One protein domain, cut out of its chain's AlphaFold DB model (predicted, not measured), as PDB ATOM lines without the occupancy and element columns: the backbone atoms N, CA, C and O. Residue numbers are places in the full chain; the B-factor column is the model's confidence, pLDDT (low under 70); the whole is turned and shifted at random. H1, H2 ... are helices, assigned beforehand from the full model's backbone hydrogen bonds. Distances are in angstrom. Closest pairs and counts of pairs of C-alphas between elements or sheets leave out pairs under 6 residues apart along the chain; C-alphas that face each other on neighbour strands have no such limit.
ATOM      1  N   ILE A 105     150.796 156.937 115.242       95.12
ATOM      2  CA  ILE A 105     149.784 155.888 115.388       95.12
ATOM      3  C   ILE A 105     148.942 156.205 116.626       95.12
ATOM      4  O   ILE A 105     149.397 156.038 117.758       95.12
ATOM      5  N   CYS A 106     147.689 156.601 116.407       96.06
ATOM      6  CA  CYS A 106     146.753 157.005 117.459       96.06
ATOM      7  C   CYS A 106     145.654 155.959 117.695       96.06
ATOM      8  O   CYS A 106     145.305 155.184 116.807       96.06
ATOM      9  N   GLY A 107     145.094 155.925 118.908       96.88
ATOM     10  CA  GLY A 107     143.978 155.036 119.249       96.88
ATOM     11  C   GLY A 107     143.845 154.752 120.744       96.88
ATOM     12  O   GLY A 107     144.744 155.056 121.530       96.88
ATOM     13  N   LEU A 108     142.741 154.114 121.138       97.56
ATOM     14  CA  LEU A 108     142.435 153.758 122.529       97.56
ATOM     15  C   LEU A 108     143.466 152.792 123.150       97.56
ATOM     16  O   LEU A 108     144.171 152.080 122.424       97.56
ATOM     17  N   PRO A 109     143.592 152.723 124.488       95.06
ATOM     18  CA  PRO A 109     144.348 151.658 125.144       95.06
ATOM     19  C   PRO A 109     143.940 150.274 124.619       95.06
ATOM     20  O   PRO A 109     142.787 150.055 124.263       95.06
ATOM     21  N   ALA A 110     144.903 149.356 124.524       92.75
ATOM     22  CA  ALA A 110     144.713 148.009 123.975       92.75
ATOM     23  C   ALA A 110     144.274 147.912 122.492       92.75
ATOM     24  O   ALA A 110     144.109 146.805 121.994       92.75
ATOM     25  N   SER A 111     144.218 149.011 121.727       96.50
ATOM     26  CA  SER A 111     143.902 148.984 120.281       96.50
ATOM     27  C   SER A 111     144.998 148.388 119.376       96.50
ATOM     28  O   SER A 111     144.927 148.509 118.158       96.50
ATOM     29  N   GLY A 112     146.059 147.808 119.947       94.19
ATOM     30  CA  GLY A 112     147.133 147.153 119.190       94.19
ATOM     31  C   GLY A 112     148.314 148.034 118.761       94.19
ATOM     32  O   GLY A 112     149.232 147.512 118.140       94.19
ATOM     33  N   LYS A 113     148.371 149.323 119.130       96.00
ATOM     34  CA  LYS A 113     149.465 150.247 118.734       96.00
ATOM     35  C   LYS A 113     150.868 149.701 119.022       96.00
ATOM     36  O   LYS A 113     151.694 149.616 118.123       96.00
ATOM     37  N   THR A 114     151.117 149.255 120.255       93.75
ATOM     38  CA  THR A 114     152.412 148.674 120.652       93.75
ATOM     39  C   THR A 114     152.732 147.409 119.853       93.75
ATOM     40  O   THR A 114     153.867 147.212 119.436       93.75
ATOM     41  N   GLN A 115     151.729 146.565 119.575       92.56
ATOM     42  CA  GLN A 115     151.918 145.357 118.764       92.56
ATOM     43  C   GLN A 115     152.248 145.698 117.307       92.56
ATOM     44  O   GLN A 115     153.094 145.041 116.700       92.56
ATOM     45  N   LEU A 116     151.631 146.748 116.759       94.69
ATOM     46  CA  LEU A 116     151.947 147.265 115.433       94.69
ATOM     47  C   LEU A 116     153.394 147.784 115.376       94.69
ATOM     48  O   LEU A 116     154.152 147.344 114.514       94.69
ATOM     49  N   CYS A 117     153.817 148.613 116.339       93.81
ATOM     50  CA  CYS A 117     155.200 149.098 116.430       93.81
ATOM     51  C   CYS A 117     156.213 147.950 116.537       93.81
ATOM     52  O   CYS A 117     157.219 147.953 115.830       93.81
ATOM     53  N   LEU A 118     155.943 146.940 117.370       93.00
ATOM     54  CA  LEU A 118     156.798 145.755 117.492       93.00
ATOM     55  C   LEU A 118     156.857 144.942 116.194       93.00
ATOM     56  O   LEU A 118     157.916 144.423 115.850       93.00
ATOM     57  N   THR A 119     155.749 144.840 115.457       92.56
ATOM     58  CA  THR A 119     155.698 144.110 114.179       92.56
ATOM     59  C   THR A 119     156.547 144.807 113.122       92.56
ATOM     60  O   THR A 119     157.370 144.161 112.474       92.56
ATOM     61  N   ILE A 120     156.414 146.131 113.015       92.94
ATOM     62  CA  ILE A 120     157.219 146.960 112.113       92.94
ATOM     63  C   ILE A 120     158.698 146.898 112.514       92.94
ATOM     64  O   ILE A 120     159.559 146.693 111.660       92.94
ATOM     65  N   ALA A 121     159.007 147.012 113.811       91.56
ATOM     66  CA  ALA A 121     160.371 146.920 114.329       91.56
ATOM     67  C   ALA A 121     161.000 145.557 114.018       91.56
ATOM     68  O   ALA A 121     162.131 145.500 113.541       91.56
ATOM     69  N   LYS A 122     160.251 144.467 114.221       90.31
ATOM     70  CA  LYS A 122     160.671 143.108 113.868       90.31
ATOM     71  C   LYS A 122     161.016 143.012 112.384       90.31
ATOM     72  O   LYS A 122     162.125 142.610 112.056       90.31
ATOM     73  N   HIS A 123     160.085 143.395 111.506       89.81
ATOM     74  CA  HIS A 123     160.291 143.345 110.058       89.81
ATOM     75  C   HIS A 123     161.496 144.193 109.628       89.81
ATOM     76  O   HIS A 123     162.339 143.749 108.848       89.81
ATOM     77  N   THR A 124     161.625 145.395 110.193       89.25
ATOM     78  CA  THR A 124     162.729 146.309 109.885       89.25
ATOM     79  C   THR A 124     164.078 145.730 110.319       89.25
ATOM     80  O   THR A 124     165.044 145.777 109.555       89.25
ATOM     81  N   ALA A 125     164.135 145.138 111.515       88.38
ATOM     82  CA  ALA A 125     165.338 144.512 112.051       88.38
ATOM     83  C   ALA A 125     165.767 143.267 111.256       88.38
ATOM     84  O   ALA A 125     166.963 142.999 111.163       88.38
ATOM     85  N   THR A 126     164.823 142.519 110.668       85.25
ATOM     86  CA  THR A 126     165.132 141.334 109.848       85.25
ATOM     87  C   THR A 126     165.527 141.668 108.410       85.25
ATOM     88  O   THR A 126     166.366 140.976 107.841       85.25
ATOM     89  N   SER A 127     164.933 142.706 107.814       78.25
ATOM     90  CA  SER A 127     165.107 143.023 106.386       78.25
ATOM     91  C   SER A 127     166.190 144.069 106.107       78.25
ATOM     92  O   SER A 127     166.754 144.082 105.015       78.25
ATOM     93  N   PHE A 128     166.474 144.962 107.061       68.56
ATOM     94  CA  PHE A 128     167.300 146.146 106.815       68.56
ATOM     95  C   PHE A 128     168.478 146.271 107.793       68.56
ATOM     96  O   PHE A 128     169.566 145.758 107.536       68.56
ATOM     97  N   LYS A 129     168.310 147.043 108.875       71.75
ATOM     98  CA  LYS A 129     169.379 147.507 109.779       71.75
ATOM     99  C   LYS A 129     168.858 147.631 111.220       71.75
ATOM    100  O   LYS A 129     167.745 147.225 111.534       71.75
ATOM    101  N   LYS A 130     169.688 148.198 112.104       85.69
ATOM    102  CA  LYS A 130     169.386 148.482 113.516       85.69
ATOM    103  C   LYS A 130     168.091 149.286 113.679       85.69
ATOM    104  O   LYS A 130     167.872 150.257 112.959       85.69
ATOM    105  N   VAL A 131     167.304 148.918 114.686       90.50
ATOM    106  CA  VAL A 131     166.095 149.627 115.114       90.50
ATOM    107  C   VAL A 131     166.333 150.189 116.509       90.50
ATOM    108  O   VAL A 131     166.819 149.478 117.386       90.50
ATOM    109  N   TYR A 132     165.978 151.456 116.713       92.25
ATOM    110  CA  TYR A 132     165.931 152.074 118.034       92.25
ATOM    111  C   TYR A 132     164.477 152.110 118.490       92.25
ATOM    112  O   TYR A 132     163.646 152.748 117.846       92.25
ATOM    113  N   TYR A 133     164.171 151.406 119.577       92.38
ATOM    114  CA  TYR A 133     162.836 151.374 120.164       92.38
ATOM    115  C   TYR A 133     162.856 152.164 121.471       92.38
ATOM    116  O   TYR A 133     163.547 151.783 122.413       92.38
ATOM    117  N   LEU A 134     162.129 153.279 121.513       93.12
ATOM    118  CA  LEU A 134     162.003 154.113 122.704       93.12
ATOM    119  C   LEU A 134     160.692 153.769 123.405       93.12
ATOM    120  O   LEU A 134     159.616 153.953 122.837       93.12
ATOM    121  N   ASP A 135     160.796 153.270 124.628       92.69
ATOM    122  CA  ASP A 135     159.648 152.891 125.442       92.69
ATOM    123  C   ASP A 135     159.456 153.885 126.590       92.69
ATOM    124  O   ASP A 135     160.236 153.925 127.541       92.69
ATOM    125  N   SER A 136     158.408 154.700 126.488       91.00
ATOM    126  CA  SER A 136     158.043 155.680 127.512       91.00
ATOM    127  C   SER A 136     157.204 155.096 128.649       91.00
ATOM    128  O   SER A 136     157.114 155.718 129.705       91.00
ATOM    129  N   LYS A 137     156.579 153.929 128.448       90.56
ATOM    130  CA  LYS A 137     155.693 153.289 129.431       90.56
ATOM    131  C   LYS A 137     156.396 152.186 130.227       90.56
ATOM    132  O   LYS A 137     155.848 151.731 131.227       90.56
ATOM    133  N   MET A 138     157.606 151.804 129.815       87.69
ATOM    134  CA  MET A 138     158.401 150.724 130.414       87.69
ATOM    135  C   MET A 138     157.685 149.362 130.362       87.69
ATOM    136  O   MET A 138     157.857 148.528 131.250       87.69
ATOM    137  N   ASP A 139     156.857 149.133 129.338       86.81
ATOM    138  CA  ASP A 139     156.133 147.876 129.114       86.81
ATOM    139  C   ASP A 139     156.671 147.043 127.934       86.81
ATOM    140  O   ASP A 139     156.133 145.979 127.608       86.81
ATOM    141  N   PHE A 140     157.780 147.469 127.328       90.00
ATOM    142  CA  PHE A 140     158.529 146.681 126.363       90.00
ATOM    143  C   PHE A 140     159.113 145.426 127.020       90.00
ATOM    144  O   PHE A 140     159.773 145.472 128.058       90.00
ATOM    145  N   THR A 141     158.943 144.279 126.356       86.69
ATOM    146  CA  THR A 141     159.561 143.022 126.782       86.69
ATOM    147  C   THR A 141     160.252 142.332 125.610       86.69
ATOM    148  O   THR A 141     159.638 142.024 124.586       86.69
ATOM    149  N   GLY A 142     161.536 142.002 125.781       86.75
ATOM    150  CA  GLY A 142     162.289 141.231 124.785       86.75
ATOM    151  C   GLY A 142     161.681 139.849 124.514       86.75
ATOM    152  O   GLY A 142     161.790 139.333 123.404       86.75
ATOM    153  N   ARG A 143     160.967 139.278 125.498       90.50
ATOM    154  CA  ARG A 143     160.229 138.014 125.358       90.50
ATOM    155  C   ARG A 143     159.201 138.084 124.232       90.50
ATOM    156  O   ARG A 143     159.199 137.212 123.371       90.50
ATOM    157  N   ARG A 144     158.387 139.143 124.192       89.50
ATOM    158  CA  ARG A 144     157.363 139.299 123.157       89.50
ATOM    159  C   ARG A 144     157.983 139.385 121.764       89.50
ATOM    160  O   ARG A 144     157.503 138.740 120.837       89.50
ATOM    161  N   LEU A 145     159.065 140.150 121.616       88.00
ATOM    162  CA  LEU A 145     159.777 140.249 120.341       88.00
ATOM    163  C   LEU A 145     160.363 138.893 119.916       88.00
ATOM    164  O   LEU A 145     160.250 138.522 118.750       88.00
ATOM    165  N   LYS A 146     160.933 138.134 120.858       88.88
ATOM    166  CA  LYS A 146     161.435 136.777 120.616       88.88
ATOM    167  C   LYS A 146     160.324 135.841 120.124       88.88
ATOM    168  O   LYS A 146     160.491 135.234 119.073       88.88
ATOM    169  N   GLU A 147     159.176 135.807 120.797       90.31
ATOM    170  CA  GLU A 147     158.009 135.023 120.356       90.31
ATOM    171  C   GLU A 147     157.558 135.415 118.938       90.31
ATOM    172  O   GLU A 147     157.209 134.569 118.116       90.31
ATOM    173  N   MET A 148     157.567 136.713 118.618       88.31
ATOM    174  CA  MET A 148     157.213 137.201 117.281       88.31
ATOM    175  C   MET A 148     158.225 136.781 116.208       88.31
ATOM    176  O   MET A 148     157.840 136.625 115.045       88.31
ATOM    177  N   LEU A 149     159.504 136.642 116.567       86.12
ATOM    178  CA  LEU A 149     160.572 136.189 115.674       86.12
ATOM    179  C   LEU A 149     160.491 134.680 115.432       86.12
ATOM    180  O   LEU A 149     160.519 134.269 114.276       86.12
ATOM    181  N   GLU A 150     160.316 133.882 116.487       84.44
ATOM    182  CA  GLU A 150     160.221 132.415 116.422       84.44
ATOM    183  C   GLU A 150     159.041 131.934 115.566       84.44
ATOM    184  O   GLU A 150     159.133 130.915 114.890       84.44
ATOM    185  N   ASN A 151     157.959 132.712 115.508       71.44
ATOM    186  CA  ASN A 151     156.806 132.431 114.649       71.44
ATOM    187  C   ASN A 151     157.017 132.787 113.159       71.44
ATOM    188  O   ASN A 151     156.085 132.683 112.359       71.44
ATOM    189  N   THR A 152     158.217 133.217 112.755       67.12
ATOM    190  CA  THR A 152     158.545 133.554 111.358       67.12
ATOM    191  C   THR A 152     159.355 132.417 110.741       67.12
ATOM    192  O   THR A 152     160.424 132.087 111.239       67.12
ATOM    193  N   ARG A 153     158.867 131.817 109.648       54.84
ATOM    194  CA  ARG A 153     159.459 130.608 109.034       54.84
ATOM    195  C   ARG A 153     160.836 130.809 108.367       54.84
ATOM    196  O   ARG A 153     161.446 129.822 107.985       54.84
ATOM    197  N   ASP A 154     161.342 132.041 108.286       51.44
ATOM    198  CA  ASP A 154     162.639 132.382 107.686       51.44
ATOM    199  C   ASP A 154     163.569 133.049 108.715       51.44
ATOM    200  O   ASP A 154     163.615 134.273 108.839       51.44
ATOM    201  N   ILE A 155     164.331 132.252 109.470       47.97
ATOM    202  CA  ILE A 155     165.357 132.769 110.389       47.97
ATOM    203  C   ILE A 155     166.722 132.707 109.694       47.97
ATOM    204  O   ILE A 155     167.422 131.698 109.751       47.97
ATOM    205  N   LYS A 156     167.152 133.819 109.086       42.06
ATOM    206  CA  LYS A 156     168.589 134.117 108.981       42.06
ATOM    207  C   LYS A 156     168.990 134.824 110.276       42.06
ATOM    208  O   LYS A 156     168.408 135.845 110.619       42.06
ATOM    209  N   GLN A 157     169.912 134.205 111.016       39.97
ATOM    210  CA  GLN A 157     170.385 134.556 112.365       39.97
ATOM    211  C   GLN A 157     170.169 136.026 112.779       39.97
ATOM    212  O   GLN A 157     170.891 136.919 112.339       39.97
ATOM    213  N   VAL A 158     169.227 136.267 113.695       46.12
ATOM    214  CA  VAL A 158     169.049 137.569 114.350       46.12
ATOM    215  C   VAL A 158     169.802 137.538 115.682       46.12
ATOM    216  O   VAL A 158     169.398 136.842 116.611       46.12
ATOM    217  N   LYS A 159     170.912 138.281 115.787       38.34
ATOM    218  CA  LYS A 159     171.584 138.539 117.071       38.34
ATOM    219  C   LYS A 159     170.890 139.704 117.772       38.34
ATOM    220  O   LYS A 159     170.941 140.834 117.291       38.34
ATOM    221  N   LEU A 160     170.257 139.421 118.906       41.31
ATOM    222  CA  LEU A 160     169.750 140.436 119.826       41.31
ATOM    223  C   LEU A 160     170.910 140.910 120.709       41.31
ATOM    224  O   LEU A 160     171.560 140.093 121.358       41.31
ATOM    225  N   PHE A 161     171.166 142.215 120.718       37.62
ATOM    226  CA  PHE A 161     171.994 142.860 121.735       37.62
ATOM    227  C   PHE A 161     171.042 143.586 122.686       37.62
ATOM    228  O   PHE A 161     170.206 144.363 122.219       37.62
ATOM    229  N   PHE A 162     171.136 143.260 123.975       44.22
ATOM    230  CA  PHE A 162     170.458 143.961 125.064       44.22
ATOM    231  C   PHE A 162     171.393 145.023 125.635       44.22
ATOM    232  O   PHE A 162     172.611 144.733 125.703       44.22
TER     233      PHE A 162
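This is residues 105 to 162 of the 162 residues of the protein "DNA repair protein RAD51 homolog 4-like isoform X1" of Agrilus planipennis (UniProt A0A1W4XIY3). Two helices of unequal length cross at a steep angle: the short H2 packs on the middle part of the long H1, and long stretches without a named element make up much of the rest. From the end of H1 the chain arches back through residues 128 to 141 to reach H2, residues 106 to 112 stick out before H1, and residues 151 to 162 form a tail after H2. The printed part has 58 residues with two named helices, H1 then H2, and no named strand; the class is all helix, though 24 of the 58 residues, under half, are in named elements. It is only just compact, close to loose, with a radius of gyration of the C-alphas of 12.0 A, and elongated, with spans of 35 by 22 by 20 A.

The printed part begins at Ile 105, with its C-alpha at (149.784, 155.888, 115.388). H1, residues 113 to 127, begins at C-alpha 113, (149.465, 150.247, 118.734), and measures 21.2 A from first to last C-alpha. H2, residues 142 to 150, measures 12.3 A and ends at C-alpha 150, (160.221, 132.415, 116.422).

H1 touches H2 with residues 118 to 122 alone. Their closest C-alphas are those of Leu 118 and Leu 145, 6.9 A apart. Their lines stand at a steep tilt of 57 degrees, the same way, with centres 10.7 A apart. In both H1 and H2 every O i to N i+4 pair is within hydrogen-bond range.

The two C-alphas farthest apart are those of Leu 108 and Lys 156, at 35.4 A. The printed part has no cut, and the link from H1 to H2, 14 residues, is long. Residues 106 to 112 stand free. The mean pLDDT of the printed part is 81.4; residue 128 and residues 152 to 162 are under 70.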